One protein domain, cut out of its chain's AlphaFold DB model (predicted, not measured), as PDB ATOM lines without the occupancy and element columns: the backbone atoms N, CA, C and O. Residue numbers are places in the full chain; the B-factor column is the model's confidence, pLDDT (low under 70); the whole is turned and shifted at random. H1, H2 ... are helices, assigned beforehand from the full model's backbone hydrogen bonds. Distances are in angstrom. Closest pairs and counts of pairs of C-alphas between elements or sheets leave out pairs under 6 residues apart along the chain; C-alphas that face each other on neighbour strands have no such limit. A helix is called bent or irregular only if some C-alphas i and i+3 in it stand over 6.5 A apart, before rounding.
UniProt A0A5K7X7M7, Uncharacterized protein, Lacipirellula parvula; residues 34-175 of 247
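Overview. This is residues 34 to 175 of the 247 residues of an uncharacterized protein of Lacipirellula parvula (UniProt A0A5K7X7M7). H3, H2 and H4 frame a flat, open triangle, and H5a packs between H2 and H1. The printed part has 142 residues with five named helices, H1 to H5 in order: all helix. It is loose, radius of gyration of the C-alphas 18.3 A, spanning 56 by 39 by 20 A.

Arrangement. Start at H3, residues 91 to 122; its residues 93 to 104 touch H2, residues 65 to 87, closest at C-alphas 97 and 82, 5.2 A. H4, residues 126 to 143, only just touches H3, only at the corner, with 3 C-alpha pairs within 8 A. H5, residues 147 to 171, is one helix by its hydrogen bonds but bent, C-alphas 159 and 162 being 7.0 A apart. Its arm H5a, residues 147 to 159, touches H2, closest at C-alphas 150 and 69, 4.5 A, and H1, residues 35 to 58, at C-alphas 149 and 51, 5.2 A. Of O i to N i+4 pairs, 15 of 19 in H2 and 26 of 28 in H3 are within hydrogen-bond range.

Along the chain. Find C-alpha 91 at (-46.158, -50.164, 11.921); H3 runs 46.7 A to C-alpha 122 at (-6.288, -27.649, 2.556). H2 is only just irregular: C-alphas 66 and 69 are 6.8 A apart.

Size, cuts and confidence. The printed part has no cut; residues 174 to 175 have pLDDT under 70.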
ATOM      1  N   THR A  34     -37.449 -71.086   0.426       81.56
ATOM      2  CA  THR A  34     -37.700 -72.152  -0.542       81.56
ATOM      3  C   THR A  34     -36.386 -72.587  -1.198       81.56
ATOM      4  O   THR A  34     -35.411 -71.838  -1.240       81.56
ATOM      5  N   VAL A  35     -36.353 -73.801  -1.759       82.31
ATOM      6  CA  VAL A  35     -35.181 -74.296  -2.512       82.31
ATOM      7  C   VAL A  35     -34.823 -73.342  -3.656       82.31
ATOM      8  O   VAL A  35     -33.651 -73.063  -3.882       82.31
ATOM      9  N   GLY A  36     -35.833 -72.814  -4.357       83.31
ATOM     10  CA  GLY A  36     -35.627 -71.847  -5.434       83.31
ATOM     11  C   GLY A  36     -35.002 -70.546  -4.934       83.31
ATOM     12  O   GLY A  36     -34.053 -70.058  -5.538       83.31
ATOM     13  N   GLU A  37     -35.470 -70.015  -3.803       81.44
ATOM     14  CA  GLU A  37     -34.883 -68.816  -3.191       81.44
ATOM     15  C   GLU A  37     -33.443 -69.059  -2.719       81.44
ATOM     16  O   GLU A  37     -32.603 -68.188  -2.921       81.44
ATOM     17  N   LEU A  38     -33.127 -70.243  -2.182       82.94
ATOM     18  CA  LEU A  38     -31.752 -70.614  -1.830       82.94
ATOM     19  C   LEU A  38     -30.838 -70.654  -3.064       82.94
ATOM     20  O   LEU A  38     -29.725 -70.135  -3.026       82.94
ATOM     21  N   LEU A  39     -31.301 -71.245  -4.172       86.12
ATOM     22  CA  LEU A  39     -30.538 -71.281  -5.425       86.12
ATOM     23  C   LEU A  39     -30.312 -69.878  -5.993       86.12
ATOM     24  O   LEU A  39     -29.220 -69.592  -6.481       86.12
ATOM     25  N   ILE A  40     -31.316 -69.003  -5.905       85.94
ATOM     26  CA  ILE A  40     -31.188 -67.599  -6.306       85.94
ATOM     27  C   ILE A  40     -30.157 -66.892  -5.423       85.94
ATOM     28  O   ILE A  40     -29.289 -66.208  -5.957       85.94
ATOM     29  N   GLU A  41     -30.197 -67.078  -4.102       82.75
ATOM     30  CA  GLU A  41     -29.211 -66.479  -3.194       82.75
ATOM     31  C   GLU A  41     -27.791 -66.948  -3.520       82.75
ATOM     32  O   GLU A  41     -26.922 -66.110  -3.752       82.75
ATOM     33  N   ILE A  42     -27.581 -68.258  -3.682       86.31
ATOM     34  CA  ILE A  42     -26.297 -68.835  -4.109       86.31
ATOM     35  C   ILE A  42     -25.835 -68.232  -5.441       86.31
ATOM     36  O   ILE A  42     -24.683 -67.816  -5.560       86.31
ATOM     37  N   ALA A  43     -26.721 -68.155  -6.437       87.88
ATOM     38  CA  ALA A  43     -26.393 -67.594  -7.743       87.88
ATOM     39  C   ALA A  43     -25.999 -66.115  -7.636       87.88
ATOM     40  O   ALA A  43     -24.969 -65.717  -8.176       87.88
ATOM     41  N   THR A  44     -26.761 -65.305  -6.895       86.62
ATOM     42  CA  THR A  44     -26.440 -63.884  -6.698       86.62
ATOM     43  C   THR A  44     -25.126 -63.684  -5.943       86.62
ATOM     44  O   THR A  44     -24.322 -62.844  -6.355       86.62
ATOM     45  N   SER A  45     -24.842 -64.488  -4.912       86.06
ATOM     46  CA  SER A  45     -23.563 -64.463  -4.194       86.06
ATOM     47  C   SER A  45     -22.395 -64.848  -5.101       86.06
ATOM     48  O   SER A  45     -21.381 -64.151  -5.113       86.06
ATOM     49  N   LEU A  46     -22.544 -65.886  -5.933       89.56
ATOM     50  CA  LEU A  46     -21.531 -66.282  -6.919       89.56
ATOM     51  C   LEU A  46     -21.297 -65.208  -7.982       89.56
ATOM     52  O   LEU A  46     -20.153 -64.976  -8.364       89.56
ATOM     53  N   MET A  47     -22.347 -64.526  -8.444       91.50
ATOM     54  CA  MET A  47     -22.211 -63.428  -9.404       91.50
ATOM     55  C   MET A  47     -21.418 -62.260  -8.813       91.50
ATOM     56  O   MET A  47     -20.499 -61.756  -9.462       91.50
ATOM     57  N   VAL A  48     -21.723 -61.849  -7.576       89.62
ATOM     58  CA  VAL A  48     -20.967 -60.793  -6.879       89.62
ATOM     59  C   VAL A  48     -19.524 -61.237  -6.635       89.62
ATOM     60  O   VAL A  48     -18.597 -60.474  -6.906       89.62
ATOM     61  N   ALA A  49     -19.312 -62.477  -6.190       88.44
ATOM     62  CA  ALA A  49     -17.983 -63.030  -5.949       88.44
ATOM     63  C   ALA A  49     -17.150 -63.133  -7.234       88.44
ATOM     64  O   ALA A  49     -15.973 -62.780  -7.221       88.44
ATOM     65  N   GLY A  50     -17.751 -63.550  -8.350       92.38
ATOM     66  CA  GLY A  50     -17.100 -63.605  -9.658       92.38
ATOM     67  C   GLY A  50     -16.749 -62.219 -10.196       92.38
ATOM     68  O   GLY A  50     -15.648 -62.012 -10.705       92.38
ATOM     69  N   ALA A  51     -17.637 -61.236 -10.021       94.00
ATOM     70  CA  ALA A  51     -17.343 -59.847 -10.364       94.00
ATOM     71  C   ALA A  51     -16.204 -59.277  -9.502       94.00
ATOM     72  O   ALA A  51     -15.336 -58.581 -10.027       94.00
ATOM     73  N   LEU A  52     -16.166 -59.608  -8.205       90.69
ATOM     74  CA  LEU A  52     -15.055 -59.257  -7.316       90.69
ATOM     75  C   LEU A  52     -13.749 -59.922  -7.757       90.69
ATOM     76  O   LEU A  52     -12.739 -59.242  -7.860       90.69
ATOM     77  N   ALA A  53     -13.767 -61.215  -8.085       91.56
ATOM     78  CA  ALA A  53     -12.589 -61.925  -8.579       91.56
ATOM     79  C   ALA A  53     -12.043 -61.283  -9.863       91.56
ATOM     80  O   ALA A  53     -10.837 -61.087  -9.996       91.56
ATOM     81  N   ARG A  54     -12.929 -60.875 -10.783       92.06
ATOM     82  CA  ARG A  54     -12.543 -60.110 -11.976       92.06
ATOM     83  C   ARG A  54     -11.923 -58.758 -11.616       92.06
ATOM     84  O   ARG A  54     -10.927 -58.391 -12.228       92.06
ATOM     85  N   ALA A  55     -12.500 -58.024 -10.667       92.38
ATOM     86  CA  ALA A  55     -11.973 -56.734 -10.221       92.38
ATOM     87  C   ALA A  55     -10.572 -56.873  -9.600       92.38
ATOM     88  O   ALA A  55      -9.695 -56.069  -9.891       92.38
ATOM     89  N   ILE A  56     -10.331 -57.934  -8.823       89.44
ATOM     90  CA  ILE A  56      -9.001 -58.251  -8.280       89.44
ATOM     91  C   ILE A  56      -8.022 -58.595  -9.408       89.44
ATOM     92  O   ILE A  56      -6.890 -58.131  -9.397       89.44
ATOM     93  N   TRP A  57      -8.452 -59.404 -10.380       91.38
ATOM     94  CA  TRP A  57      -7.579 -59.905 -11.445       91.38
ATOM     95  C   TRP A  57      -7.230 -58.861 -12.515       91.38
ATOM     96  O   TRP A  57      -6.132 -58.887 -13.056       91.38
ATOM     97  N   VAL A  58      -8.179 -57.993 -12.877       91.62
ATOM     98  CA  VAL A  58      -8.052 -57.055 -14.012       91.62
ATOM     99  C   VAL A  58      -7.910 -55.605 -13.558       91.62
ATOM    100  O   VAL A  58      -7.265 -54.823 -14.244       91.62
ATOM    101  N   GLY A  59      -8.543 -55.233 -12.445       86.00
ATOM    102  CA  GLY A  59      -8.584 -53.855 -11.949       86.00
ATOM    103  C   GLY A  59      -7.651 -53.587 -10.771       86.00
ATOM    104  O   GLY A  59      -7.774 -52.540 -10.149       86.00
ATOM    105  N   ASP A  60      -6.784 -54.536 -10.405       87.88
ATOM    106  CA  ASP A  60      -5.898 -54.429  -9.238       87.88
ATOM    107  C   ASP A  60      -6.639 -54.022  -7.949       87.88
ATOM    108  O   ASP A  60      -6.138 -53.271  -7.101       87.88
ATOM    109  N   ALA A  61      -7.875 -54.514  -7.788       85.94
ATOM    110  CA  ALA A  61      -8.681 -54.206  -6.618       85.94
ATOM    111  C   ALA A  61      -7.956 -54.656  -5.341       85.94
ATOM    112  O   ALA A  61      -7.514 -55.793  -5.201       85.94
ATOM    113  N   THR A  62      -7.846 -53.743  -4.381       84.81
ATOM    114  CA  THR A  62      -7.217 -53.985  -3.075       84.81
ATOM    115  C   THR A  62      -8.217 -54.507  -2.037       84.81
ATOM    116  O   THR A  62      -9.430 -54.467  -2.242       84.81
ATOM    117  N   ALA A  63      -7.723 -54.914  -0.863       80.19
ATOM    118  CA  ALA A  63      -8.558 -55.336   0.268       80.19
ATOM    119  C   ALA A  63      -9.675 -54.332   0.620       80.19
ATOM    120  O   ALA A  63     -10.789 -54.740   0.931       80.19
ATOM    121  N   TRP A  64      -9.409 -53.026   0.511       77.44
ATOM    122  CA  TRP A  64     -10.394 -51.973   0.788       77.44
ATOM    123  C   TRP A  64     -11.571 -51.971  -0.189       77.44
ATOM    124  O   TRP A  64     -12.696 -51.654   0.196       77.44
ATOM    125  N   HIS A  65     -11.342 -52.378  -1.435       84.06
ATOM    126  CA  HIS A  65     -12.397 -52.449  -2.436       84.06
ATOM    127  C   HIS A  65     -13.384 -53.583  -2.140       84.06
ATOM    128  O   HIS A  65     -14.570 -53.435  -2.418       84.06
ATOM    129  N   LEU A  66     -12.951 -54.676  -1.499       83.00
ATOM    130  CA  LEU A  66     -13.825 -55.813  -1.163       83.00
ATOM    131  C   LEU A  66     -15.016 -55.422  -0.273       83.00
ATOM    132  O   LEU A  66     -16.036 -56.106  -0.266       83.00
ATOM    133  N   PHE A  67     -14.912 -54.303   0.446       79.06
ATOM    134  CA  PHE A  67     -15.975 -53.775   1.296       79.06
ATOM    135  C   PHE A  67     -17.024 -52.963   0.533       79.06
ATOM    136  O   PHE A  67     -18.149 -52.822   1.017       79.06
ATOM    137  N   LEU A  68     -16.696 -52.439  -0.652       85.38
ATOM    138  CA  LEU A  68     -17.583 -51.558  -1.416       85.38
ATOM    139  C   LEU A  68     -18.942 -52.195  -1.737       85.38
ATOM    140  O   LEU A  68     -19.953 -51.524  -1.521       85.38
ATOM    141  N   PRO A  69     -19.034 -53.466  -2.179       87.31
ATOM    142  CA  PRO A  69     -20.330 -54.092  -2.428       87.31
ATOM    143  C   PRO A  69     -21.165 -54.229  -1.153       87.31
ATOM    144  O   PRO A  69     -22.377 -54.034  -1.192       87.31
ATOM    145  N   MET A  70     -20.532 -54.507  -0.010       80.56
ATOM    146  CA  MET A  70     -21.220 -54.608   1.281       80.56
ATOM    147  C   MET A  70     -21.756 -53.245   1.735       80.56
ATOM    148  O   MET A  70     -22.913 -53.141   2.145       80.56
ATOM    149  N   VAL A  71     -20.943 -52.191   1.616       82.75
ATOM    150  CA  VAL A  71     -21.377 -50.813   1.888       82.75
ATOM    151  C   VAL A  71     -22.532 -50.439   0.959       82.75
ATOM    152  O   VAL A  71     -23.547 -49.928   1.423       82.75
ATOM    153  N   ALA A  72     -22.434 -50.760  -0.332       86.50
ATOM    154  CA  ALA A  72     -23.485 -50.485  -1.305       86.50
ATOM    155  C   ALA A  72     -24.797 -51.220  -0.987       86.50
ATOM    156  O   ALA A  72     -25.859 -50.604  -1.039       86.50
ATOM    157  N   GLN A  73     -24.740 -52.498  -0.597       84.81
ATOM    158  CA  GLN A  73     -25.912 -53.254  -0.133       84.81
ATOM    159  C   GLN A  73     -26.586 -52.582   1.057       84.81
ATOM    160  O   GLN A  73     -27.811 -52.452   1.098       84.81
ATOM    161  N   TYR A  74     -25.777 -52.145   2.020       81.94
ATOM    162  CA  TYR A  74     -26.268 -51.497   3.222       81.94
ATOM    163  C   TYR A  74     -26.923 -50.147   2.915       81.94
ATOM    164  O   TYR A  74     -28.064 -49.915   3.313       81.94
ATOM    165  N   LEU A  75     -26.258 -49.288   2.135       84.62
ATOM    166  CA  LEU A  75     -26.813 -48.000   1.710       84.62
ATOM    167  C   LEU A  75     -28.082 -48.177   0.867       84.62
ATOM    168  O   LEU A  75     -29.055 -47.452   1.075       84.62
ATOM    169  N   ALA A  76     -28.115 -49.169  -0.029       88.56
ATOM    170  CA  ALA A  76     -29.306 -49.495  -0.809       88.56
ATOM    171  C   ALA A  76     -30.482 -49.882   0.092       88.56
ATOM    172  O   ALA A  76     -31.590 -49.396  -0.118       88.56
ATOM    173  N   LEU A  77     -30.252 -50.696   1.130       85.44
ATOM    174  CA  LEU A  77     -31.291 -51.047   2.098       85.44
ATOM    175  C   LEU A  77     -31.758 -49.820   2.898       85.44
ATOM    176  O   LEU A  77     -32.962 -49.626   3.070       85.44
ATOM    177  N   LEU A  78     -30.829 -48.966   3.341       86.38
ATOM    178  CA  LEU A  78     -31.167 -47.737   4.060       86.38
ATOM    179  C   LEU A  78     -32.013 -46.774   3.217       86.38
ATOM    180  O   LEU A  78     -32.846 -46.072   3.783       86.38
ATOM    181  N   ILE A  79     -31.824 -46.729   1.895       89.12
ATOM    182  CA  ILE A  79     -32.667 -45.946   0.970       89.12
ATOM    183  C   ILE A  79     -33.989 -46.667   0.695       89.12
ATOM    184  O   ILE A  79     -35.050 -46.040   0.663       89.12
ATOM    185  N   ALA A  80     -33.949 -47.988   0.525       88.81
ATOM    186  CA  ALA A  80     -35.126 -48.785   0.216       88.81
ATOM    187  C   ALA A  80     -36.167 -48.736   1.337       88.81
ATOM    188  O   ALA A  80     -37.348 -48.617   1.045       88.81
ATOM    189  N   ILE A  81     -35.766 -48.777   2.612       88.06
ATOM    190  CA  ILE A  81     -36.694 -48.740   3.756       88.06
ATOM    191  C   ILE A  81     -37.634 -47.509   3.732       88.06
ATOM    192  O   ILE A  81     -38.853 -47.703   3.731       88.06
ATOM    193  N   PRO A  82     -37.141 -46.251   3.701       89.56
ATOM    194  CA  PRO A  82     -38.002 -45.073   3.619       89.56
ATOM    195  C   PRO A  82     -38.786 -45.022   2.308       89.56
ATOM    196  O   PRO A  82     -39.970 -44.694   2.348       89.56
ATOM    197  N   ALA A  83     -38.180 -45.400   1.176       91.38
ATOM    198  CA  ALA A  83     -38.885 -45.456  -0.104       91.38
ATOM    199  C   ALA A  83     -40.072 -46.431  -0.053       91.38
ATOM    200  O   ALA A  83     -41.184 -46.079  -0.434       91.38
ATOM    201  N   LEU A  84     -39.872 -47.631   0.496       89.69
ATOM    202  CA  LEU A  84     -40.915 -48.636   0.657       89.69
ATOM    203  C   LEU A  84     -42.005 -48.189   1.620       89.69
ATOM    204  O   LEU A  84     -43.169 -48.451   1.350       89.69
ATOM    205  N   TYR A  85     -41.674 -47.485   2.703       89.31
ATOM    206  CA  TYR A  85     -42.676 -46.998   3.654       89.31
ATOM    207  C   TYR A  85     -43.648 -45.971   3.051       89.31
ATOM    208  O   TYR A  85     -44.786 -45.865   3.515       89.31
ATOM    209  N   ILE A  86     -43.236 -45.243   2.003       91.44
ATOM    210  CA  ILE A  86     -44.133 -44.347   1.254       91.44
ATOM    211  C   ILE A  86     -45.277 -45.150   0.616       91.44
ATOM    212  O   ILE A  86     -46.425 -44.707   0.666       91.44
ATOM    213  N   PHE A  87     -44.980 -46.338   0.080       90.81
ATOM    214  CA  PHE A  87     -45.944 -47.192  -0.625       90.81
ATOM    215  C   PHE A  87     -46.624 -48.231   0.284       90.81
ATOM    216  O   PHE A  87     -47.814 -48.499   0.143       90.81
ATOM    217  N   PHE A  88     -45.893 -48.787   1.249       86.00
ATOM    218  CA  PHE A  88     -46.313 -49.871   2.136       86.00
ATOM    219  C   PHE A  88     -46.246 -49.411   3.594       86.00
ATOM    220  O   PHE A  88     -45.263 -49.617   4.311       86.00
ATOM    221  N   ARG A  89     -47.314 -48.756   4.053       86.50
ATOM    222  CA  ARG A  89     -47.406 -48.273   5.434       86.50
ATOM    223  C   ARG A  89     -47.645 -49.446   6.387       86.50
ATOM    224  O   ARG A  89     -48.767 -49.926   6.516       86.50
ATOM    225  N   HIS A  90     -46.596 -49.868   7.088       83.31
ATOM    226  CA  HIS A  90     -46.670 -50.888   8.134       83.31
ATOM    227  C   HIS A  90     -46.073 -50.362   9.455       83.31
ATOM    228  O   HIS A  90     -44.994 -49.758   9.428       83.31
ATOM    229  N   PRO A  91     -46.699 -50.600  10.628       82.12
ATOM    230  CA  PRO A  91     -46.158 -50.164  11.921       82.12
ATOM    231  C   PRO A  91     -44.738 -50.681  12.186       82.12
ATOM    232  O   PRO A  91     -43.904 -49.949  12.713       82.12
ATOM    233  N   GLY A  92     -44.443 -51.911  11.749       76.25
ATOM    234  CA  GLY A  92     -43.103 -52.500  11.833       76.25
ATOM    235  C   GLY A  92     -42.057 -51.778  10.974       76.25
ATOM    236  O   GLY A  92     -40.919 -51.645  11.407       76.25
ATOM    237  N   LEU A  93     -42.443 -51.230   9.813       82.12
ATOM    238  CA  LEU A  93     -41.538 -50.442   8.962       82.12
ATOM    239  C   LEU A  93     -41.252 -49.065   9.552       82.12
ATOM    240  O   LEU A  93     -40.147 -48.558   9.405       82.12
ATOM    241  N   ARG A  94     -42.214 -48.456  10.254       86.50
ATOM    242  CA  ARG A  94     -42.049 -47.107  10.819       86.50
ATOM    243  C   ARG A  94     -40.824 -47.005  11.734       86.50
ATOM    244  O   ARG A  94     -40.111 -46.006  11.682       86.50
ATOM    245  N   LYS A  95     -40.574 -48.029  12.560       83.25
ATOM    246  CA  LYS A  95     -39.400 -48.082  13.445       83.25
ATOM    247  C   LYS A  95     -38.097 -48.133  12.638       83.25
ATOM    248  O   LYS A  95     -37.190 -47.347  12.912       83.25
ATOM    249  N   ASP A  96     -38.046 -48.990  11.623       82.69
ATOM    250  CA  ASP A  96     -36.875 -49.176  10.759       82.69
ATOM    251  C   ASP A  96     -36.595 -47.925   9.907       82.69
ATOM    252  O   ASP A  96     -35.441 -47.540   9.734       82.69
ATOM    253  N   VAL A  97     -37.636 -47.216   9.455       87.69
ATOM    254  CA  VAL A  97     -37.520 -45.925   8.752       87.69
ATOM    255  C   VAL A  97     -36.885 -44.869   9.645       87.69
ATOM    256  O   VAL A  97     -35.947 -44.200   9.221       87.69
ATOM    257  N   ILE A  98     -37.363 -44.717  10.884       87.50
ATOM    258  CA  ILE A  98     -36.788 -43.748  11.829       87.50
ATOM    259  C   ILE A  98     -35.320 -44.086  12.107       87.50
ATOM    260  O   ILE A  98     -34.481 -43.186  12.121       87.50
ATOM    261  N   GLY A  99     -35.003 -45.370  12.304       84.06
ATOM    262  CA  GLY A  99     -33.626 -45.838  12.470       84.06
ATOM    263  C   GLY A  99     -32.752 -45.506  11.260       84.06
ATOM    264  O   GLY A  99     -31.691 -44.906  11.422       84.06
ATOM    265  N   SER A 100     -33.233 -45.812  10.053       86.38
ATOM    266  CA  SER A 100     -32.533 -45.521   8.801       86.38
ATOM    267  C   SER A 100     -32.285 -44.021   8.610       86.38
ATOM    268  O   SER A 100     -31.156 -43.606   8.358       86.38
ATOM    269  N   LEU A 101     -33.307 -43.181   8.807       90.50
ATOM    270  CA  LEU A 101     -33.183 -41.725   8.679       90.50
ATOM    271  C   LEU A 101     -32.212 -41.133   9.706       90.50
ATOM    272  O   LEU A 101     -31.433 -40.243   9.370       90.50
ATOM    273  N   ARG A 102     -32.220 -41.636  10.947       87.00
ATOM    274  CA  ARG A 102     -31.237 -41.237  11.969       87.00
ATOM    275  C   ARG A 102     -29.821 -41.600  11.554       87.00
ATOM    276  O   ARG A 102     -28.916 -40.799  11.760       87.00
ATOM    277  N   LEU A 103     -29.629 -42.777  10.963       85.44
ATOM    278  CA  LEU A 103     -28.316 -43.199  10.496       85.44
ATOM    279  C   LEU A 103     -27.845 -42.368   9.298       85.44
ATOM    280  O   LEU A 103     -26.691 -41.956   9.276       85.44
ATOM    281  N   TRP A 104     -28.735 -42.040   8.359       87.75
ATOM    282  CA  TRP A 104     -28.447 -41.087   7.282       87.75
ATOM    283  C   TRP A 104     -28.031 -39.722   7.821       87.75
ATOM    284  O   TRP A 104     -27.017 -39.180   7.387       87.75
ATOM    285  N   ALA A 105     -28.769 -39.189   8.798       89.94
ATOM    286  CA  ALA A 105     -28.426 -37.926   9.442       89.94
ATOM    287  C   ALA A 105     -27.057 -38.004  10.136       89.94
ATOM    288  O   ALA A 105     -26.231 -37.114   9.966       89.94
ATOM    289  N   PHE A 106     -26.787 -39.089  10.868       86.31
ATOM    290  CA  PHE A 106     -25.501 -39.302  11.528       86.31
ATOM    291  C   PHE A 106     -24.342 -39.380  10.526       86.31
ATOM    292  O   PHE A 106     -23.351 -38.673  10.695       86.31
ATOM    293  N   MET A 107     -24.474 -40.172   9.456       85.44
ATOM    294  CA  MET A 107     -23.459 -40.268   8.400       85.44
ATOM    295  C   MET A 107     -23.228 -38.914   7.724       85.44
ATOM    296  O   MET A 107     -22.084 -38.508   7.564       85.44
ATOM    297  N   ALA A 108     -24.295 -38.175   7.401       90.19
ATOM    298  CA  ALA A 108     -24.187 -36.844   6.810       90.19
ATOM    299  C   ALA A 108     -23.448 -35.857   7.730       90.19
ATOM    300  O   ALA A 108     -22.607 -35.098   7.255       90.19
ATOM    301  N   ILE A 109     -23.710 -35.898   9.043       92.69
ATOM    302  CA  ILE A 109     -23.009 -35.064  10.028       92.69
ATOM    303  C   ILE A 109     -21.529 -35.448  10.103       92.69
ATOM    304  O   ILE A 109     -20.674 -34.575   9.988       92.69
ATOM    305  N   VAL A 110     -21.205 -36.736  10.260       88.88
ATOM    306  CA  VAL A 110     -19.811 -37.200  10.379       88.88
ATOM    307  C   VAL A 110     -19.019 -36.893   9.109       88.88
ATOM    308  O   VAL A 110     -17.930 -36.322   9.190       88.88
ATOM    309  N   SER A 111     -19.570 -37.206   7.934       86.06
ATOM    310  CA  SER A 111     -18.947 -36.886   6.647       86.06
ATOM    311  C   SER A 111     -18.825 -35.378   6.436       86.06
ATOM    312  O   SER A 111     -17.787 -34.923   5.965       86.06
ATOM    313  N   GLY A 112     -19.833 -34.594   6.831       92.25
ATOM    314  CA  GLY A 112     -19.802 -33.134   6.760       92.25
ATOM    315  C   GLY A 112     -18.720 -32.518   7.648       92.25
ATOM    316  O   GLY A 112     -17.987 -31.643   7.193       92.25
ATOM    317  N   VAL A 113     -18.554 -33.009   8.880       92.69
ATOM    318  CA  VAL A 113     -17.479 -32.577   9.791       92.69
ATOM    319  C   VAL A 113     -16.107 -32.959   9.235       92.69
ATOM    320  O   VAL A 113     -15.217 -32.112   9.187       92.69
ATOM    321  N   ALA A 114     -15.932 -34.201   8.775       89.88
ATOM    322  CA  ALA A 114     -14.674 -34.652   8.179       89.88
ATOM    323  C   ALA A 114     -14.298 -33.803   6.953       89.88
ATOM    324  O   ALA A 114     -13.163 -33.335   6.834       89.88
ATOM    325  N   PHE A 115     -15.276 -33.535   6.089       91.06
ATOM    326  CA  PHE A 115     -15.127 -32.683   4.917       91.06
ATOM    327  C   PHE A 115     -14.794 -31.229   5.284       91.06
ATOM    328  O   PHE A 115     -13.902 -30.629   4.681       91.06
ATOM    329  N   ALA A 116     -15.449 -30.665   6.302       91.06
ATOM    330  CA  ALA A 116     -15.170 -29.314   6.783       91.06
ATOM    331  C   ALA A 116     -13.743 -29.185   7.337       91.06
ATOM    332  O   ALA A 116     -13.045 -28.225   7.013       91.06
ATOM    333  N   VAL A 117     -13.272 -30.173   8.109       92.31
ATOM    334  CA  VAL A 117     -11.886 -30.207   8.608       92.31
ATOM    335  C   VAL A 117     -10.893 -30.300   7.449       92.31
ATOM    336  O   VAL A 117      -9.897 -29.577   7.444       92.31
ATOM    337  N   GLN A 118     -11.155 -31.155   6.457       89.94
ATOM    338  CA  GLN A 118     -10.292 -31.293   5.281       89.94
ATOM    339  C   GLN A 118     -10.227 -29.994   4.467       89.94
ATOM    340  O   GLN A 118      -9.139 -29.562   4.094       89.94
ATOM    341  N   THR A 119     -11.372 -29.349   4.243       91.25
ATOM    342  CA  THR A 119     -11.466 -28.066   3.531       91.25
ATOM    343  C   THR A 119     -10.709 -26.968   4.284       91.25
ATOM    344  O   THR A 119      -9.931 -26.223   3.697       91.25
ATOM    345  N   HIS A 120     -10.863 -26.904   5.610       92.19
ATOM    346  CA  HIS A 120     -10.148 -25.931   6.435       92.19
ATOM    347  C   HIS A 120      -8.625 -26.136   6.400       92.19
ATOM    348  O   HIS A 120      -7.880 -25.164   6.336       92.19
ATOM    349  N   ARG A 121      -8.158 -27.392   6.411       94.12
ATOM    350  CA  ARG A 121      -6.722 -27.725   6.370       94.12
ATOM    351  C   ARG A 121      -6.079 -27.494   5.006       94.12
ATOM    352  O   ARG A 121      -4.914 -27.120   4.954       94.12
ATOM    353  N   SER A 122      -6.802 -27.770   3.926       91.31
ATOM    354  CA  SER A 122      -6.288 -27.649   2.556       91.31
ATOM    355  C   SER A 122      -6.289 -26.208   2.045       91.31
ATOM    356  O   SER A 122      -5.527 -25.893   1.136       91.31
ATOM    357  N   GLY A 123      -7.136 -25.336   2.605       92.19
ATOM    358  CA  GLY A 123      -7.303 -23.958   2.131       92.19
ATOM    359  C   GLY A 123      -7.994 -23.852   0.763       92.19
ATOM    360  O   GLY A 123      -8.096 -22.756   0.217       92.19
ATOM    361  N   VAL A 124      -8.475 -24.971   0.214       92.31
ATOM    362  CA  VAL A 124      -9.174 -25.044  -1.074       92.31
ATOM    363  C   VAL A 124     -10.651 -24.671  -0.878       92.31
ATOM    364  O   VAL A 124     -11.241 -25.040   0.145       92.31
ATOM    365  N   PRO A 125     -11.298 -23.960  -1.821       93.44
ATOM    366  CA  PRO A 125     -12.735 -23.725  -1.757       93.44
ATOM    367  C   PRO A 125     -13.521 -25.038  -1.664       93.44
ATOM    368  O   PRO A 125     -13.249 -26.001  -2.378       93.44
ATOM    369  N   TRP A 126     -14.552 -25.071  -0.815       91.44
ATOM    370  CA  TRP A 126     -15.296 -26.307  -0.541       91.44
ATOM    371  C   TRP A 126     -15.897 -26.945  -1.803       91.44
ATOM    372  O   TRP A 126     -15.982 -28.162  -1.898       91.44
ATOM    373  N   ARG A 127     -16.311 -26.155  -2.799       94.06
ATOM    374  CA  ARG A 127     -16.876 -26.706  -4.041       94.06
ATOM    375  C   ARG A 127     -15.843 -27.506  -4.827       94.06
ATOM    376  O   ARG A 127     -16.158 -28.599  -5.286       94.06
ATOM    377  N   ASP A 128     -14.630 -26.979  -4.918       94.06
ATOM    378  CA  ASP A 128     -13.533 -27.607  -5.648       94.06
ATOM    379  C   ASP A 128     -13.072 -28.864  -4.902       94.06
ATOM    380  O   ASP A 128     -13.026 -29.942  -5.487       94.06
ATOM    381  N   GLN A 129     -12.913 -28.777  -3.574       92.75
ATOM    382  CA  GLN A 129     -12.598 -29.935  -2.727       92.75
ATOM    383  C   GLN A 129     -13.650 -31.050  -2.841       92.75
ATOM    384  O   GLN A 129     -13.308 -32.233  -2.846       92.75
ATOM    385  N   LEU A 130     -14.938 -30.695  -2.913       92.75
ATOM    386  CA  LEU A 130     -16.013 -31.668  -3.092       92.75
ATOM    387  C   LEU A 130     -15.920 -32.342  -4.463       92.75
ATOM    388  O   LEU A 130     -16.027 -33.565  -4.542       92.75
ATOM    389  N   ASN A 131     -15.715 -31.563  -5.525       95.12
ATOM    390  CA  ASN A 131     -15.590 -32.088  -6.880       95.12
ATOM    391  C   ASN A 131     -14.376 -33.018  -7.025       95.12
ATOM    392  O   ASN A 131     -14.489 -34.098  -7.612       95.12
ATOM    393  N   ASP A 132     -13.246 -32.648  -6.425       93.06
ATOM    394  CA  ASP A 132     -12.030 -33.458  -6.415       93.06
ATOM    395  C   ASP A 132     -12.236 -34.762  -5.643       93.06
ATOM    396  O   ASP A 132     -11.937 -35.838  -6.161       93.06
ATOM    397  N   ASN A 133     -12.839 -34.696  -4.448       90.75
ATOM    398  CA  ASN A 133     -13.151 -35.880  -3.644       90.75
ATOM    399  C   ASN A 133     -14.114 -36.830  -4.376       90.75
ATOM    400  O   ASN A 133     -13.914 -38.045  -4.357       90.75
ATOM    401  N   LEU A 134     -15.151 -36.301  -5.037       91.88
ATOM    402  CA  LEU A 134     -16.099 -37.106  -5.815       91.88
ATOM    403  C   LEU A 134     -15.431 -37.743  -7.034       91.88
ATOM    404  O   LEU A 134     -15.648 -38.925  -7.305       91.88
ATOM    405  N   THR A 135     -14.582 -36.996  -7.739       94.94
ATOM    406  CA  THR A 135     -13.822 -37.508  -8.887       94.94
ATOM    407  C   THR A 135     -12.849 -38.599  -8.451       94.94
ATOM    408  O   THR A 135     -12.755 -39.638  -9.105       94.94
ATOM    409  N   GLN A 136     -12.161 -38.404  -7.325       90.62
ATOM    410  CA  GLN A 136     -11.253 -39.394  -6.755       90.62
ATOM    411  C   GLN A 136     -12.003 -40.656  -6.320       90.62
ATOM    412  O   GLN A 136     -11.578 -41.757  -6.661       90.62
ATOM    413  N   ALA A 137     -13.138 -40.511  -5.630       88.06
ATOM    414  CA  ALA A 137     -13.977 -41.640  -5.238       88.06
ATOM    415  C   ALA A 137     -14.511 -42.405  -6.460       88.06
ATOM    416  O   ALA A 137     -14.518 -43.635  -6.463       88.06
ATOM    417  N   TRP A 138     -14.916 -41.693  -7.515       93.44
ATOM    418  CA  TRP A 138     -15.378 -42.313  -8.754       93.44
ATOM    419  C   TRP A 138     -14.266 -43.083  -9.465       93.44
ATOM    420  O   TRP A 138     -14.476 -44.240  -9.820       93.44
ATOM    421  N   ARG A 139     -13.079 -42.487  -9.623       92.81
ATOM    422  CA  ARG A 139     -11.906 -43.164 -10.200       92.81
ATOM    423  C   ARG A 139     -11.521 -44.398  -9.397       92.81
ATOM    424  O   ARG A 139     -11.358 -45.466  -9.969       92.81
ATOM    425  N   TRP A 140     -11.512 -44.289  -8.069       89.19
ATOM    426  CA  TRP A 140     -11.247 -45.418  -7.175       89.19
ATOM    427  C   TRP A 140     -12.206 -46.598  -7.404       89.19
ATOM    428  O   TRP A 140     -11.802 -47.752  -7.338       89.19
ATOM    429  N   ILE A 141     -13.470 -46.330  -7.742       93.12
ATOM    430  CA  ILE A 141     -14.446 -47.373  -8.087       93.12
ATOM    431  C   ILE A 141     -14.270 -47.864  -9.528       93.12
ATOM    432  O   ILE A 141     -14.356 -49.067  -9.796       93.12
ATOM    433  N   TYR A 142     -14.119 -46.943 -10.474       93.88
ATOM    434  CA  TYR A 142     -14.163 -47.247 -11.898       93.88
ATOM    435  C   TYR A 142     -12.890 -47.949 -12.366       93.88
ATOM    436  O   TYR A 142     -12.991 -49.008 -12.986       93.88
ATOM    437  N   ASP A 143     -11.730 -47.409 -11.996       93.25
ATOM    438  CA  ASP A 143     -10.413 -47.914 -12.391       93.25
ATOM    439  C   ASP A 143     -10.179 -49.312 -11.801       93.25
ATOM    440  O   ASP A 143      -9.667 -50.197 -12.477       93.25
ATOM    441  N   ALA A 144     -10.687 -49.560 -10.587       90.69
ATOM    442  CA  ALA A 144     -10.650 -50.877  -9.957       90.69
ATOM    443  C   ALA A 144     -11.738 -51.853 -10.448       90.69
ATOM    444  O   ALA A 144     -11.911 -52.931  -9.883       90.69
ATOM    445  N   HIS A 145     -12.525 -51.487 -11.469       94.56
ATOM    446  CA  HIS A 145     -13.649 -52.281 -11.988       94.56
ATOM    447  C   HIS A 145     -14.714 -52.665 -10.936       94.56
ATOM    448  O   HIS A 145     -15.480 -53.617 -11.116       94.56
ATOM    449  N   MET A 146     -14.836 -51.889  -9.857       93.38
ATOM    450  CA  MET A 146     -15.731 -52.174  -8.729       93.38
ATOM    451  C   MET A 146     -17.195 -51.809  -8.983       93.38
ATOM    452  O   MET A 146     -18.074 -52.215  -8.219       93.38
ATOM    453  N   HIS A 147     -17.488 -51.109 -10.079       93.94
ATOM    454  CA  HIS A 147     -18.851 -50.763 -10.476       93.94
ATOM    455  C   HIS A 147     -19.746 -52.002 -10.665       93.94
ATOM    456  O   HIS A 147     -20.886 -51.994 -10.207       93.94
ATOM    457  N   TRP A 148     -19.242 -53.092 -11.259       94.25
ATOM    458  CA  TRP A 148     -20.025 -54.324 -11.437       94.25
ATOM    459  C   TRP A 148     -20.340 -55.038 -10.117       94.25
ATOM    460  O   TRP A 148     -21.522 -55.292  -9.873       94.25
ATOM    461  N   PRO A 149     -19.354 -55.321  -9.238       92.44
ATOM    462  CA  PRO A 149     -19.630 -55.823  -7.895       92.44
ATOM    463  C   PRO A 149     -20.669 -54.993  -7.139       92.44
ATOM    464  O   PRO A 149     -21.589 -55.555  -6.552       92.44
ATOM    465  N   ILE A 150     -20.555 -53.660  -7.186       92.56
ATOM    466  CA  ILE A 150     -21.488 -52.737  -6.527       92.56
ATOM    467  C   ILE A 150     -22.901 -52.888  -7.099       92.56
ATOM    468  O   ILE A 150     -23.845 -53.106  -6.341       92.56
ATOM    469  N   VAL A 151     -23.058 -52.813  -8.424       94.44
ATOM    470  CA  VAL A 151     -24.371 -52.899  -9.087       94.44
ATOM    471  C   VAL A 151     -25.038 -54.245  -8.821       94.44
ATOM    472  O   VAL A 151     -26.214 -54.276  -8.459       94.44
ATOM    473  N   LEU A 152     -24.300 -55.350  -8.940       93.00
ATOM    474  CA  LEU A 152     -24.828 -56.691  -8.670       93.00
ATOM    475  C   LEU A 152     -25.245 -56.850  -7.207       93.00
ATOM    476  O   LEU A 152     -26.294 -57.424  -6.918       93.00
ATOM    477  N   ALA A 153     -24.460 -56.301  -6.282       88.56
ATOM    478  CA  ALA A 153     -24.764 -56.370  -4.864       88.56
ATOM    479  C   ALA A 153     -26.023 -55.556  -4.513       88.56
ATOM    480  O   ALA A 153     -26.879 -56.051  -3.777       88.56
ATOM    481  N   VAL A 154     -26.183 -54.358  -5.089       90.38
ATOM    482  CA  VAL A 154     -27.411 -53.553  -4.970       90.38
ATOM    483  C   VAL A 154     -28.604 -54.286  -5.582       90.38
ATOM    484  O   VAL A 154     -29.648 -54.392  -4.938       90.38
ATOM    485  N   ALA A 155     -28.451 -54.847  -6.784       91.19
ATOM    486  CA  ALA A 155     -29.503 -55.605  -7.454       91.19
ATOM    487  C   ALA A 155     -29.976 -56.801  -6.614       91.19
ATOM    488  O   ALA A 155     -31.181 -57.016  -6.498       91.19
ATOM    489  N   ALA A 156     -29.060 -57.521  -5.957       86.75
ATOM    490  CA  ALA A 156     -29.403 -58.622  -5.057       86.75
ATOM    491  C   ALA A 156     -30.278 -58.167  -3.872       86.75
ATOM    492  O   ALA A 156     -31.248 -58.839  -3.520       86.75
ATOM    493  N   ILE A 157     -29.995 -56.996  -3.285       85.00
ATOM    494  CA  ILE A 157     -30.832 -56.425  -2.216       85.00
ATOM    495  C   ILE A 157     -32.210 -56.044  -2.742       85.00
ATOM    496  O   ILE A 157     -33.207 -56.401  -2.116       85.00
ATOM    497  N   LEU A 158     -32.274 -55.359  -3.887       88.38
ATOM    498  CA  LEU A 158     -33.539 -54.954  -4.502       88.38
ATOM    499  C   LEU A 158     -34.408 -56.168  -4.849       88.38
ATOM    500  O   LEU A 158     -35.606 -56.161  -4.571       88.38
ATOM    501  N   TRP A 159     -33.796 -57.237  -5.362       86.94
ATOM    502  CA  TRP A 159     -34.471 -58.501  -5.654       86.94
ATOM    503  C   TRP A 159     -35.033 -59.178  -4.398       86.94
ATOM    504  O   TRP A 159     -36.084 -59.814  -4.444       86.94
ATOM    505  N   ALA A 160     -34.376 -59.009  -3.250       81.62
ATOM    506  CA  ALA A 160     -34.840 -59.552  -1.977       81.62
ATOM    507  C   ALA A 160     -35.965 -58.723  -1.318       81.62
ATOM    508  O   ALA A 160     -36.614 -59.218  -0.390       81.62
ATOM    509  N   LEU A 161     -36.222 -57.479  -1.752       84.94
ATOM    510  CA  LEU A 161     -37.214 -56.597  -1.115       84.94
ATOM    511  C   LEU A 161     -38.649 -57.146  -1.148       84.94
ATOM    512  O   LEU A 161     -39.273 -57.145  -0.086       84.94
ATOM    513  N   PRO A 162     -39.194 -57.653  -2.276       86.69
ATOM    514  CA  PRO A 162     -40.561 -58.179  -2.308       86.69
ATOM    515  C   PRO A 162     -40.781 -59.289  -1.280       86.69
ATOM    516  O   PRO A 162     -41.791 -59.306  -0.577       86.69
ATOM    517  N   ARG A 163     -39.788 -60.172  -1.121       79.75
ATOM    518  CA  ARG A 163     -39.807 -61.237  -0.115       79.75
ATOM    519  C   ARG A 163     -39.807 -60.671   1.304       79.75
ATOM    520  O   ARG A 163     -40.612 -61.093   2.125       79.75
ATOM    521  N   ARG A 164     -38.946 -59.689   1.596       81.75
ATOM    522  CA  ARG A 164     -38.905 -59.024   2.914       81.75
ATOM    523  C   ARG A 164     -40.233 -58.355   3.260       81.75
ATOM    524  O   ARG A 164     -40.658 -58.411   4.409       81.75
ATOM    525  N   ILE A 165     -40.902 -57.759   2.271       84.06
ATOM    526  CA  ILE A 165     -42.235 -57.171   2.444       84.06
ATOM    527  C   ILE A 165     -43.250 -58.270   2.758       84.06
ATOM    528  O   ILE A 165     -43.923 -58.177   3.779       84.06
ATOM    529  N   ARG A 166     -43.326 -59.332   1.942       83.50
ATOM    530  CA  ARG A 166     -44.227 -60.473   2.189       83.50
ATOM    531  C   ARG A 166     -44.053 -61.019   3.607       83.50
ATOM    532  O   ARG A 166     -45.022 -61.118   4.350       83.50
ATOM    533  N   ASN A 167     -42.812 -61.264   4.010       77.31
ATOM    534  CA  ASN A 167     -42.507 -61.878   5.299       77.31
ATOM    535  C   ASN A 167     -42.818 -60.939   6.473       77.31
ATOM    536  O   ASN A 167     -43.261 -61.401   7.520       77.31
ATOM    537  N   LEU A 168     -42.687 -59.621   6.285       79.44
ATOM    538  CA  LEU A 168     -43.151 -58.640   7.264       79.44
ATOM    539  C   LEU A 168     -44.672 -58.708   7.476       79.44
ATOM    540  O   LEU A 168     -45.122 -58.594   8.615       79.44
ATOM    541  N   TYR A 169     -45.455 -58.874   6.407       82.31
ATOM    542  CA  TYR A 169     -46.917 -58.975   6.501       82.31
ATOM    543  C   TYR A 169     -47.381 -60.341   7.031       82.31
ATOM    544  O   TYR A 169     -48.354 -60.397   7.780       82.31
ATOM    545  N   GLU A 170     -46.690 -61.430   6.687       81.19
ATOM    546  CA  GLU A 170     -47.049 -62.793   7.110       81.19
ATOM    547  C   GLU A 170     -46.594 -63.128   8.536       81.19
ATOM    548  O   GLU A 170     -47.280 -63.853   9.259       81.19
ATOM    549  N   HIS A 171     -45.426 -62.639   8.956       74.06
ATOM    550  CA  HIS A 171     -44.787 -63.058  10.208       74.06
ATOM    551  C   HIS A 171     -44.558 -61.918  11.202       74.06
ATOM    552  O   HIS A 171     -44.215 -62.185  12.359       74.06
ATOM    553  N   GLY A 172     -44.790 -60.670  10.789       72.81
ATOM    554  CA  GLY A 172     -44.506 -59.486  11.590       72.81
ATOM    555  C   GLY A 172     -43.036 -59.041  11.507       72.81
ATOM    556  O   GLY A 172     -42.273 -59.530  10.677       72.81
ATOM    557  N   PRO A 173     -42.626 -58.055  12.326       70.31
ATOM    558  CA  PRO A 173     -41.253 -57.540  12.337       70.31
ATOM    559  C   PRO A 173     -40.224 -58.598  12.789       70.31
ATOM    560  O   PRO A 173     -40.592 -59.520  13.521       70.31
ATOM    561  N   PRO A 174     -38.926 -58.422  12.455       67.56
ATOM    562  CA  PRO A 174     -38.304 -57.244  11.824       67.56
ATOM    563  C   PRO A 174     -38.287 -57.269  10.282       67.56
ATOM    564  O   PRO A 174     -38.174 -58.323   9.668       67.56
ATOM    565  N   PHE A 175     -38.328 -56.087   9.646       68.44
ATOM    566  CA  PHE A 175     -38.147 -55.952   8.187       68.44
ATOM    567  C   PHE A 175     -36.659 -55.978   7.798       68.44
ATOM    568  O   PHE A 175     -36.246 -56.625   6.830       68.44
TER     569      PHE A 175